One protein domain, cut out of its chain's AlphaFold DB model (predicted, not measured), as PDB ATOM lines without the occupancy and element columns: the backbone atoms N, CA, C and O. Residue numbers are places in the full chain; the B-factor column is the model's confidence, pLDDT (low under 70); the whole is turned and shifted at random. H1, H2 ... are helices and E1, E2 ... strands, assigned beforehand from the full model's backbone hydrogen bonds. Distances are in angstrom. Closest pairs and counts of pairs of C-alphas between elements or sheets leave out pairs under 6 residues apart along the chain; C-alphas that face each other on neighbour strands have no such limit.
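What this domain is: This is residues 7 to 47 and 73 to 123 of the 159 residues of an uncharacterized protein of Anaerolineae bacterium CG_4_8_14_3_um_filter_59_70 (UniProt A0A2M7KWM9). A single strongly twisted sheet of six strands has one helix, H1, packed over one face, in two layers. A long loop, residues 21 to 35, leads from edge strand E2 back to E3. The 92 printed residues run E1, E2, E3, H1, E4, E5, E6; the sheet's order is E2, E1, E3, E4, E5, E6, mixed, and the class is mixed, helices and strands, with under half of the residues in named elements. The whole is compact, with a radius of gyration of the C-alphas of 12.3 A, and rounded, spanning 33 by 27 by 23 A.

How they stand to each other: E1, residues 7 to 12, and E2, residues 15 to 20, form an antiparallel hairpin, with N 10 and O 17 2.8 A apart. E3, residues 36 to 41, is parallel to E1 (N 9 to O 36, 2.8 A) and to E4, residues 97 to 100 (N 39 to O 97, 2.8 A). E4, E5, residues 104 to 108, and E6, residues 114 to 118, form a meander of antiparallel hairpins, each strand the neighbour of the one before: N 98 and O 106 are 2.8 A apart, N 117 and O 105 2.8 A. H1, residues 78 to 88, is on the sheet; its closest C-alphas to E3 are those of Ser 88 and Ile 36, 7.0 A. In H1 every O i to N i+4 pair is within hydrogen-bond range.

Where its parts are: E1 begins at C-alpha 7 (132.638, 127.413, 143.769) and measures 16.2 A, E2 16.9 A, E3 16.3 A, H1 15.3 A. E6 ends at C-alpha 118 (141.427, 109.495, 148.653).

The domain as a whole: C-alphas 73 and 111 are farthest apart, 37.8 A. Residues 48 to 72 are not printed; C-alphas 47 and 73 are 6.1 A apart. The link E2 to E3 is long. Residues 46 to 47, 93 to 95 and 121 have pLDDT under 70.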
ATOM      1  N   LEU A   7     133.171 128.435 142.858       95.31
ATOM      2  CA  LEU A   7     132.638 127.413 143.769       95.31
ATOM      3  C   LEU A   7     133.601 127.102 144.918       95.31
ATOM      4  O   LEU A   7     133.168 126.843 146.040       95.31
ATOM      5  N   ILE A   8     134.905 127.162 144.643       95.19
ATOM      6  CA  ILE A   8     135.959 126.782 145.584       95.19
ATOM      7  C   ILE A   8     136.897 127.968 145.811       95.19
ATOM      8  O   ILE A   8     137.326 128.624 144.859       95.19
ATOM      9  N   ALA A   9     137.241 128.211 147.074       95.38
ATOM     10  CA  ALA A   9     138.381 129.018 147.480       95.38
ATOM     11  C   ALA A   9     139.548 128.072 147.801       95.38
ATOM     12  O   ALA A   9     139.520 127.347 148.796       95.38
ATOM     13  N   TRP A  10     140.553 128.059 146.929       94.81
ATOM     14  CA  TRP A  10     141.733 127.204 147.037       94.81
ATOM     15  C   TRP A  10     142.881 127.966 147.686       94.81
ATOM     16  O   TRP A  10     143.316 128.987 147.151       94.81
ATOM     17  N   TYR A  11     143.370 127.462 148.814       94.38
ATOM     18  CA  TYR A  11     144.482 128.023 149.569       94.38
ATOM     19  C   TYR A  11     145.707 127.132 149.420       94.38
ATOM     20  O   TYR A  11     145.665 125.958 149.778       94.38
ATOM     21  N   GLN A  12     146.807 127.692 148.930       93.12
ATOM     22  CA  GLN A  12     148.058 126.959 148.752       93.12
ATOM     23  C   GLN A  12     149.247 127.906 148.886       93.12
ATOM     24  O   GLN A  12     149.237 128.990 148.303       93.12
ATOM     25  N   ASP A  13     150.264 127.513 149.659       89.31
ATOM     26  CA  ASP A  13     151.521 128.263 149.814       89.31
ATOM     27  C   ASP A  13     151.314 129.750 150.184       89.31
ATOM     28  O   ASP A  13     152.013 130.645 149.714       89.31
ATOM     29  N   GLY A  14     150.297 130.037 151.008       88.06
ATOM     30  CA  GLY A  14     149.933 131.400 151.427       88.06
ATOM     31  C   GLY A  14     149.172 132.224 150.379       88.06
ATOM     32  O   GLY A  14     148.856 133.386 150.628       88.06
ATOM     33  N   THR A  15     148.843 131.640 149.226       91.50
ATOM     34  CA  THR A  15     148.044 132.265 148.166       91.50
ATOM     35  C   THR A  15     146.621 131.715 148.134       91.50
ATOM     36  O   THR A  15     146.362 130.604 148.593       91.50
ATOM     37  N   MET A  16     145.694 132.506 147.587       93.00
ATOM     38  CA  MET A  16     144.298 132.118 147.392       93.00
ATOM     39  C   MET A  16     143.897 132.298 145.928       93.00
ATOM     40  O   MET A  16     144.105 133.367 145.350       93.00
ATOM     41  N   ALA A  17     143.255 131.280 145.360       94.00
ATOM     42  CA  ALA A  17     142.620 131.327 144.048       94.00
ATOM     43  C   ALA A  17     141.143 130.933 144.150       94.00
ATOM     44  O   ALA A  17     140.752 130.155 145.020       94.00
ATOM     45  N   TRP A  18     140.313 131.462 143.254       95.12
ATOM     46  CA  TRP A  18     138.942 130.992 143.081       95.12
ATOM     47  C   TRP A  18     138.870 130.037 141.904       95.12
ATOM     48  O   TRP A  18     139.512 130.275 140.883       95.12
ATOM     49  N   ILE A  19     138.102 128.965 142.056       94.69
ATOM     50  CA  ILE A  19     137.975 127.910 141.051       94.69
ATOM     51  C   ILE A  19     136.496 127.699 140.735       94.69
ATOM     52  O   ILE A  19     135.658 127.663 141.642       94.69
ATOM     53  N   ASP A  20     136.177 127.601 139.446       94.75
ATOM     54  CA  ASP A  20     134.829 127.305 138.956       94.75
ATOM     55  C   ASP A  20     134.585 125.803 138.724       94.75
ATOM     56  O   ASP A  20     135.459 124.962 138.928       94.75
ATOM     57  N   ALA A  21     133.374 125.466 138.271       93.88
ATOM     58  CA  ALA A  21     132.953 124.093 137.983       93.88
ATOM     59  C   ALA A  21     133.823 123.374 136.934       93.88
ATOM     60  O   ALA A  21     133.834 122.148 136.885       93.88
ATOM     61  N   GLN A  22     134.534 124.118 136.082       91.75
ATOM     62  CA  GLN A  22     135.410 123.568 135.048       91.75
ATOM     63  C   GLN A  22     136.862 123.440 135.527       91.75
ATOM     64  O   GLN A  22     137.740 123.133 134.722       91.75
ATOM     65  N   GLY A  23     137.135 123.707 136.808       91.94
ATOM     66  CA  GLY A  23     138.475 123.624 137.378       91.94
ATOM     67  C   GLY A  23     139.388 124.778 136.975       91.94
ATOM     68  O   GLY A  23     140.603 124.708 137.170       91.94
ATOM     69  N   VAL A  24     138.845 125.862 136.415       92.12
ATOM     70  CA  VAL A  24     139.646 127.020 136.011       92.12
ATOM     71  C   VAL A  24     139.882 127.920 137.218       92.12
ATOM     72  O   VAL A  24     138.938 128.456 137.793       92.12
ATOM     73  N   ALA A  25     141.154 128.120 137.569       91.94
ATOM     74  CA  ALA A  25     141.560 129.038 138.626       91.94
ATOM     75  C   ALA A  25     141.662 130.487 138.121       91.94
ATOM     76  O   ALA A  25     142.198 130.751 137.039       91.94
ATOM     77  N   PHE A  26     141.195 131.439 138.924       92.19
ATOM     78  CA  PHE A  26     141.272 132.874 138.657       92.19
ATOM     79  C   PHE A  26     141.460 133.689 139.951       92.19
ATOM     80  O   PHE A  26     141.205 133.178 141.045       92.19
ATOM     81  N   PRO A  27     141.930 134.951 139.855       92.75
ATOM     82  CA  PRO A  27     142.151 135.786 141.031       92.75
ATOM     83  C   PRO A  27     140.859 136.026 141.829       92.75
ATOM     84  O   PRO A  27     139.800 136.230 141.224       92.75
ATOM     85  N   PRO A  28     140.936 136.055 143.169       93.25
ATOM     86  CA  PRO A  28     139.780 136.319 144.010       93.25
ATOM     87  C   PRO A  28     139.273 137.752 143.827       93.25
ATOM     88  O   PRO A  28     140.058 138.687 143.664       93.25
ATOM     89  N   ARG A  29     137.949 137.939 143.881       88.50
ATOM     90  CA  ARG A  29     137.300 139.257 143.718       88.50
ATOM     91  C   ARG A  29     136.759 139.838 145.026       88.50
ATOM     92  O   ARG A  29     135.928 140.740 145.005       88.50
ATOM     93  N   GLY A  30     137.213 139.319 146.163       87.44
ATOM     94  CA  GLY A  30     136.769 139.741 147.485       87.44
ATOM     95  C   GLY A  30     136.939 138.636 148.518       87.44
ATOM     96  O   GLY A  30     137.810 137.775 148.390       87.44
ATOM     97  N   GLN A  31     136.089 138.667 149.540       86.19
ATOM     98  CA  GLN A  31     136.048 137.627 150.560       86.19
ATOM     99  C   GLN A  31     135.422 136.338 150.001       86.19
ATOM    100  O   GLN A  31     134.518 136.414 149.169       86.19
ATOM    101  N   PRO A  32     135.869 135.160 150.465       83.56
ATOM    102  CA  PRO A  32     135.374 133.874 149.984       83.56
ATOM    103  C   PRO A  32     133.903 133.615 150.341       83.56
ATOM    104  O   PRO A  32     133.259 132.834 149.656       83.56
ATOM    105  N   GLY A  33     133.336 134.262 151.366       87.06
ATOM    106  CA  GLY A  33     131.918 134.112 151.715       87.06
ATOM    107  C   GLY A  33     131.515 132.644 151.897       87.06
ATOM    108  O   GLY A  33     132.020 131.977 152.791       87.06
ATOM    109  N   ASN A  34     130.638 132.153 151.018       88.69
ATOM    110  CA  ASN A  34     130.105 130.785 151.048       88.69
ATOM    111  C   ASN A  34     130.877 129.800 150.151       88.69
ATOM    112  O   ASN A  34     130.395 128.696 149.905       88.69
ATOM    113  N   LEU A  35     132.032 130.198 149.606       92.75
ATOM    114  CA  LEU A  35     132.858 129.303 148.805       92.75
ATOM    115  C   LEU A  35     133.393 128.158 149.659       92.75
ATOM    116  O   LEU A  35     133.819 128.339 150.802       92.75
ATOM    117  N   ILE A  36     133.437 126.980 149.048       93.25
ATOM    118  CA  ILE A  36     134.033 125.803 149.656       93.25
ATOM    119  C   ILE A  36     135.528 126.070 149.833       93.25
ATOM    120  O   ILE A  36     136.250 126.258 148.856       93.25
ATOM    121  N   SER A  37     135.995 126.113 151.078       93.62
ATOM    122  CA  SER A  37     137.406 126.370 151.374       93.62
ATOM    123  C   SER A  37     138.202 125.070 151.340       93.62
ATOM    124  O   SER A  37     137.863 124.127 152.055       93.62
ATOM    125  N   VAL A  38     139.261 125.035 150.530       93.94
ATOM    126  CA  VAL A  38     140.190 123.903 150.418       93.94
ATOM    127  C   VAL A  38     141.608 124.388 150.691       93.94
ATOM    128  O   VAL A  38     142.082 125.298 150.020       93.94
ATOM    129  N   VAL A  39     142.286 123.781 151.660       93.69
ATOM    130  CA  VAL A  39     143.703 124.006 151.961       93.69
ATOM    131  C   VAL A  39     144.516 122.881 151.336       93.69
ATOM    132  O   VAL A  39     144.277 121.710 151.620       93.69
ATOM    133  N   ALA A  40     145.470 123.230 150.484       93.19
ATOM    134  CA  ALA A  40     146.248 122.277 149.714       93.19
ATOM    135  C   ALA A  40     147.681 122.138 150.236       93.19
ATOM    136  O   ALA A  40     148.429 123.113 150.314       93.19
ATOM    137  N   ASN A  41     148.069 120.896 150.516       91.56
ATOM    138  CA  ASN A  41     149.419 120.471 150.869       91.56
ATOM    139  C   ASN A  41     150.099 119.857 149.634       91.56
ATOM    140  O   ASN A  41     150.360 118.655 149.556       91.56
ATOM    141  N   GLY A  42     150.339 120.703 148.633       87.75
ATOM    142  CA  GLY A  42     150.991 120.341 147.376       87.75
ATOM    143  C   GLY A  42     150.119 120.579 146.144       87.75
ATOM    144  O   GLY A  42     148.960 120.979 146.233       87.75
ATOM    145  N   ASN A  43     150.718 120.365 144.972       85.25
ATOM    146  CA  ASN A  43     150.082 120.692 143.699       85.25
ATOM    147  C   ASN A  43     149.048 119.634 143.297       85.25
ATOM    148  O   ASN A  43     149.367 118.444 143.334       85.25
ATOM    149  N   PRO A  44     147.853 120.042 142.839       78.56
ATOM    150  CA  PRO A  44     146.875 119.106 142.310       78.56
ATOM    151  C   PRO A  44     147.393 118.432 141.028       78.56
ATOM    152  O   PRO A  44     148.253 119.005 140.333       78.56
ATOM    153  N   PRO A  45     146.868 117.241 140.674       73.62
ATOM    154  CA  PRO A  45     147.272 116.534 139.471       73.62
ATOM    155  C   PRO A  45     147.008 117.443 138.272       73.62
ATOM    156  O   PRO A  45     145.890 117.914 138.066       73.62
ATOM    157  N   GLN A  46     148.056 117.753 137.511       68.69
ATOM    158  CA  GLN A  46     147.908 118.603 136.337       68.69
ATOM    159  C   GLN A  46     147.162 117.818 135.258       68.69
ATOM    160  O   GLN A  46     147.575 116.709 134.916       68.69
ATOM    161  N   VAL A  47     146.108 118.409 134.689       65.31
ATOM    162  CA  VAL A  47     145.446 117.853 133.505       65.31
ATOM    163  C   VAL A  47     146.423 117.980 132.338       65.31
ATOM    164  O   VAL A  47     146.589 119.053 131.752       65.31
ATOM    165  N   PRO A  73     145.270 124.355 130.159       75.25
ATOM    166  CA  PRO A  73     144.542 123.298 130.850       75.25
ATOM    167  C   PRO A  73     143.998 123.813 132.192       75.25
ATOM    168  O   PRO A  73     144.583 124.738 132.777       75.25
ATOM    169  N   PRO A  74     142.864 123.271 132.667       85.88
ATOM    170  CA  PRO A  74     142.293 123.695 133.934       85.88
ATOM    171  C   PRO A  74     143.274 123.401 135.078       85.88
ATOM    172  O   PRO A  74     144.129 122.521 134.986       85.88
ATOM    173  N   PHE A  75     143.183 124.195 136.143       89.94
ATOM    174  CA  PHE A  75     144.055 124.061 137.309       89.94
ATOM    175  C   PHE A  75     143.713 122.809 138.125       89.94
ATOM    176  O   PHE A  75     144.621 122.130 138.596       89.94
ATOM    177  N   LEU A  76     142.419 122.501 138.251       90.81
ATOM    178  CA  LEU A  76     141.912 121.232 138.769       90.81
ATOM    179  C   LEU A  76     141.219 120.459 137.656       90.81
ATOM    180  O   LEU A  76     140.576 121.052 136.792       90.81
ATOM    181  N   ASP A  77     141.276 119.135 137.716       89.69
ATOM    182  CA  ASP A  77     140.372 118.310 136.924       89.69
ATOM    183  C   ASP A  77     138.908 118.601 137.337       89.69
ATOM    184  O   ASP A  77     138.619 118.660 138.539       89.69
ATOM    185  N   PRO A  78     137.961 118.781 136.396       90.25
ATOM    186  CA  PRO A  78     136.541 118.928 136.724       90.25
ATOM    187  C   PRO A  78     135.985 117.810 137.623       90.25
ATOM    188  O   PRO A  78     135.136 118.070 138.476       90.25
ATOM    189  N   ALA A  79     136.482 116.576 137.494       88.38
ATOM    190  CA  ALA A  79     136.112 115.470 138.371       88.38
ATOM    191  C   ALA A  79     136.558 115.720 139.821       88.38
ATOM    192  O   ALA A  79     135.803 115.456 140.756       88.38
ATOM    193  N   MET A  80     137.743 116.306 140.017       89.81
ATOM    194  CA  MET A  80     138.234 116.701 141.339       89.81
ATOM    195  C   MET A  80     137.396 117.840 141.936       89.81
ATOM    196  O   MET A  80     137.107 117.830 143.131       89.81
ATOM    197  N   VAL A  81     136.942 118.797 141.119       92.88
ATOM    198  CA  VAL A  81     136.002 119.841 141.569       92.88
ATOM    199  C   VAL A  81     134.696 119.218 142.063       92.88
ATOM    200  O   VAL A  81     134.219 119.563 143.145       92.88
ATOM    201  N   GLN A  82     134.137 118.264 141.315       91.19
ATOM    202  CA  GLN A  82     132.909 117.578 141.716       91.19
ATOM    203  C   GLN A  82     133.097 116.754 142.996       91.19
ATOM    204  O   GLN A  82     132.227 116.755 143.867       91.19
ATOM    205  N   ALA A  83     134.244 116.094 143.135       89.81
ATOM    206  CA  ALA A  83     134.632 115.364 144.332       89.81
ATOM    207  C   ALA A  83     134.686 116.273 145.572       89.81
ATOM    208  O   ALA A  83     134.091 115.948 146.601       89.81
ATOM    209  N   ILE A  84     135.315 117.447 145.455       92.06
ATOM    210  CA  ILE A  84     135.348 118.479 146.504       92.06
ATOM    211  C   ILE A  84     133.921 118.893 146.890       92.06
ATOM    212  O   ILE A  84     133.578 118.888 148.070       92.06
ATOM    213  N   ILE A  85     133.059 119.199 145.915       91.38
ATOM    214  CA  ILE A  85     131.664 119.593 146.174       91.38
ATOM    215  C   ILE A  85     130.913 118.486 146.923       91.38
ATOM    216  O   ILE A  85     130.287 118.757 147.949       91.38
ATOM    217  N   ASN A  86     131.014 117.242 146.458       89.38
ATOM    218  CA  ASN A  86     130.328 116.101 147.063       89.38
ATOM    219  C   ASN A  86     130.805 115.843 148.496       89.38
ATOM    220  O   ASN A  86     129.985 115.586 149.375       89.38
ATOM    221  N   LEU A  87     132.115 115.933 148.746       89.56
ATOM    222  CA  LEU A  87     132.687 115.710 150.073       89.56
ATOM    223  C   LEU A  87     132.343 116.844 151.045       89.56
ATOM    224  O   LEU A  87     132.062 116.582 152.214       89.56
ATOM    225  N   SER A  88     132.300 118.090 150.560       89.12
ATOM    226  CA  SER A  88     132.025 119.277 151.381       89.12
ATOM    227  C   SER A  88     130.707 119.196 152.152       89.12
ATOM    228  O   SER A  88     130.613 119.704 153.267       89.12
ATOM    229  N   ALA A  89     129.708 118.506 151.589       88.06
ATOM    230  CA  ALA A  89     128.391 118.325 152.190       88.06
ATOM    231  C   ALA A  89     128.421 117.535 153.512       88.06
ATOM    232  O   ALA A  89     127.448 117.565 154.263       88.06
ATOM    233  N   TYR A  90     129.519 116.827 153.792       86.75
ATOM    234  CA  TYR A  90     129.662 115.951 154.954       86.75
ATOM    235  C   TYR A  90     130.634 116.477 156.011       86.75
ATOM    236  O   TYR A  90     130.792 115.838 157.048       86.75
ATOM    237  N   VAL A  91     131.281 117.621 155.774       84.94
ATOM    238  CA  VAL A  91     132.275 118.177 156.699       84.94
ATOM    239  C   VAL A  91     131.573 118.673 157.975       84.94
ATOM    240  O   VAL A  91     130.764 119.603 157.910       84.94
ATOM    241  N   PRO A  92     131.857 118.087 159.152       72.06
ATOM    242  CA  PRO A  92     131.168 118.441 160.385       72.06
ATOM    243  C   PRO A  92     131.700 119.760 160.959       72.06
ATOM    244  O   PRO A  92     132.903 119.932 161.132       72.06
ATOM    245  N   GLY A  93     130.805 120.696 161.299       67.44
ATOM    246  CA  GLY A  93     131.124 121.856 162.150       67.44
ATOM    247  C   GLY A  93     132.121 122.883 161.590       67.44
ATOM    248  O   GLY A  93     132.397 123.863 162.273       67.44
ATOM    249  N   GLY A  94     132.612 122.694 160.362       67.56
ATOM    250  CA  GLY A  94     133.396 123.659 159.594       67.56
ATOM    251  C   GLY A  94     134.846 123.865 160.052       67.56
ATOM    252  O   GLY A  94     135.146 124.820 160.766       67.56
ATOM    253  N   PRO A  95     135.774 123.076 159.493       62.59
ATOM    254  CA  PRO A  95     137.052 123.573 158.996       62.59
ATOM    255  C   PRO A  95     137.121 123.476 157.463       62.59
ATOM    256  O   PRO A  95     136.273 122.864 156.812       62.59
ATOM    257  N   ALA A  96     138.138 124.110 156.872       78.50
ATOM    258  CA  ALA A  96     138.429 123.943 155.453       78.50
ATOM    259  C   ALA A  96     138.673 122.458 155.134       78.50
ATOM    260  O   ALA A  96     139.298 121.740 155.920       78.50
ATOM    261  N   MET A  97     138.207 122.005 153.969       91.88
ATOM    262  CA  MET A  97     138.676 120.734 153.428       91.88
ATOM    263  C   MET A  97     140.181 120.799 153.207       91.88
ATOM    264  O   MET A  97     140.752 121.868 152.993       91.88
ATOM    265  N   VAL A  98     140.816 119.640 153.236       92.75
ATOM    266  CA  VAL A  98     142.238 119.489 152.973       92.75
ATOM    267  C   VAL A  98     142.399 118.692 151.689       92.75
ATOM    268  O   VAL A  98     141.721 117.689 151.480       92.75
ATOM    269  N   TYR A  99     143.298 119.146 150.831       93.69
ATOM    270  CA  TYR A  99     143.846 118.339 149.758       93.69
ATOM    271  C   TYR A  99     145.306 118.035 150.074       93.69
ATOM    272  O   TYR A  99     146.077 118.935 150.400       93.69
ATOM    273  N   ASP A 100     145.689 116.775 149.953       92.25
ATOM    274  CA  ASP A 100     147.066 116.326 150.057       92.25
ATOM    275  C   ASP A 100     147.429 115.507 148.816       92.25
ATOM    276  O   ASP A 100     146.636 114.707 148.321       92.25
ATOM    277  N   THR A 101     148.634 115.705 148.290       90.31
ATOM    278  CA  THR A 101     149.077 114.996 147.075       90.31
ATOM    279  C   THR A 101     149.234 113.489 147.266       90.31
ATOM    280  O   THR A 101     149.103 112.738 146.303       90.31
ATOM    281  N   THR A 102     149.507 113.046 148.494       88.94
ATOM    282  CA  THR A 102     149.671 111.635 148.850       88.94
ATOM    283  C   THR A 102     148.341 111.008 149.245       88.94
ATOM    284  O   THR A 102     148.052 109.903 148.802       88.94
ATOM    285  N   TYR A 103     147.524 111.699 150.043       89.62
ATOM    286  CA  TYR A 103     146.298 111.118 150.614       89.62
ATOM    287  C   TYR A 103     144.989 111.551 149.931       89.62
ATOM    288  O   TYR A 103     143.920 111.011 150.218       89.62
ATOM    289  N   GLY A 104     145.040 112.526 149.027       91.75
ATOM    290  CA  GLY A 104     143.874 113.045 148.324       91.75
ATOM    291  C   GLY A 104     143.028 113.997 149.169       91.75
ATOM    292  O   GLY A 104     143.549 114.851 149.887       91.75
ATOM    293  N   LEU A 105     141.707 113.907 149.021       93.06
ATOM    294  CA  LEU A 105     140.749 114.816 149.644       93.06
ATOM    295  C   LEU A 105     140.391 114.380 151.059       93.06
ATOM    296  O   LEU A 105     140.263 113.194 151.352       93.06
ATOM    297  N   GLY A 106     140.177 115.357 151.929       93.00
ATOM    298  CA  GLY A 106     139.934 115.117 153.335       93.00
ATOM    299  C   GLY A 106     139.454 116.343 154.091       93.00
ATOM    300  O   GLY A 106     139.151 117.387 153.513       93.00
ATOM    301  N   TRP A 107     139.411 116.225 155.410       92.75
ATOM    302  CA  TRP A 107     139.191 117.343 156.321       92.75
ATOM    303  C   TRP A 107     139.919 117.110 157.640       92.75
ATOM    304  O   TRP A 107     140.404 116.015 157.933       92.75
ATOM    305  N   GLN A 108     139.980 118.164 158.447       88.62
ATOM    306  CA  GLN A 108     140.374 118.049 159.841       88.62
ATOM    307  C   GLN A 108     139.139 117.792 160.703       88.62
ATOM    308  O   GLN A 108     138.190 118.570 160.681       88.62
ATOM    309  N   ASP A 109     139.128 116.690 161.439       86.38
ATOM    310  CA  ASP A 109     138.039 116.375 162.360       86.38
ATOM    311  C   ASP A 109     138.093 117.248 163.628       86.38
ATOM    312  O   ASP A 109     139.149 117.770 163.995       86.38
ATOM    313  N   ALA A 110     136.967 117.375 164.342       82.56
ATOM    314  CA  ALA A 110     136.864 118.131 165.594       82.56
ATOM    315  C   ALA A 110     137.841 117.654 166.689       82.56
ATOM    316  O   ALA A 110     138.237 118.442 167.549       82.56
ATOM    317  N   HIS A 111     138.275 116.390 166.649       83.75
ATOM    318  CA  HIS A 111     139.298 115.848 167.549       83.75
ATOM    319  C   HIS A 111     140.737 116.241 167.156       83.75
ATOM    320  O   HIS A 111     141.688 115.873 167.849       83.75
ATOM    321  N   GLY A 112     140.913 116.983 166.057       85.06
ATOM    322  CA  GLY A 112     142.202 117.402 165.504       85.06
ATOM    323  C   GLY A 112     142.833 116.400 164.533       85.06
ATOM    324  O   GLY A 112     143.967 116.614 164.105       85.06
ATOM    325  N   TRP A 113     142.131 115.318 164.183       90.38
ATOM    326  CA  TRP A 113     142.639 114.257 163.306       90.38
ATOM    327  C   TRP A 113     142.594 114.671 161.840       90.38
ATOM    328  O   TRP A 113     141.635 115.306 161.402       90.38
ATOM    329  N   GLN A 114     143.601 114.274 161.064       90.88
ATOM    330  CA  GLN A 114     143.538 114.380 159.608       90.88
ATOM    331  C   GLN A 114     142.772 113.185 159.050       90.88
ATOM    332  O   GLN A 114     143.162 112.043 159.290       90.88
ATOM    333  N   VAL A 115     141.693 113.438 158.317       92.81
ATOM    334  CA  VAL A 115     140.853 112.386 157.742       92.81
ATOM    335  C   VAL A 115     140.896 112.487 156.230       92.81
ATOM    336  O   VAL A 115     140.565 113.539 155.693       92.81
ATOM    337  N   TYR A 116     141.264 111.403 155.551       94.00
ATOM    338  CA  TYR A 116     141.368 111.354 154.094       94.00
ATOM    339  C   TYR A 116     140.456 110.292 153.483       94.00
ATOM    340  O   TYR A 116     140.317 109.188 154.008       94.00
ATOM    341  N   PHE A 117     139.863 110.630 152.342       92.75
ATOM    342  CA  PHE A 117     138.934 109.807 151.567       92.75
ATOM    343  C   PHE A 117     139.514 109.401 150.211       92.75
ATOM    344  O   PHE A 117     138.834 108.715 149.448       92.75
ATOM    345  N   GLY A 118     140.765 109.773 149.922       89.19
ATOM    346  CA  GLY A 118     141.427 109.495 148.653       89.19
ATOM    347  C   GLY A 118     141.126 110.530 147.575       89.19
ATOM    348  O   GLY A 118     140.505 111.568 147.812       89.19
ATOM    349  N   GLN A 119     141.597 110.250 146.362       80.69
ATOM    350  CA  GLN A 119     141.357 111.102 145.189       80.69
ATOM    351  C   GLN A 119     140.016 110.795 144.508       80.69
ATOM    352  O   GLN A 119     139.446 111.660 143.846       80.69
ATOM    353  N   ASN A 120     139.493 109.580 144.697       74.06
ATOM    354  CA  ASN A 120     138.188 109.162 144.210       74.06
ATOM    355  C   ASN A 120     137.127 109.278 145.312       74.06
ATOM    356  O   ASN A 120     137.199 108.663 146.377       74.06
ATOM    357  N   THR A 121     136.073 110.032 145.030       68.94
ATOM    358  CA  THR A 121     134.915 110.151 145.925       68.94
ATOM    359  C   THR A 121     133.813 109.167 145.545       68.94
ATOM    360  O   THR A 121     132.628 109.483 145.644       68.94
ATOM    361  N   ASP A 122     134.190 107.982 145.079       79.81
ATOM    362  CA  ASP A 122     133.242 106.889 144.904       79.81
ATOM    363  C   ASP A 122     132.837 106.367 146.285       79.81
ATOM    364  O   ASP A 122     133.643 106.334 147.222       79.81
ATOM    365  N   ASP A 123     131.562 106.009 146.420       86.25
ATOM    366  CA  ASP A 123     130.989 105.450 147.643       86.25
ATOM    367  C   ASP A 123     131.267 106.268 148.920       86.25
ATOM    368  O   ASP A 123     131.389 105.700 150.010       86.25
TER     369      ASP A 123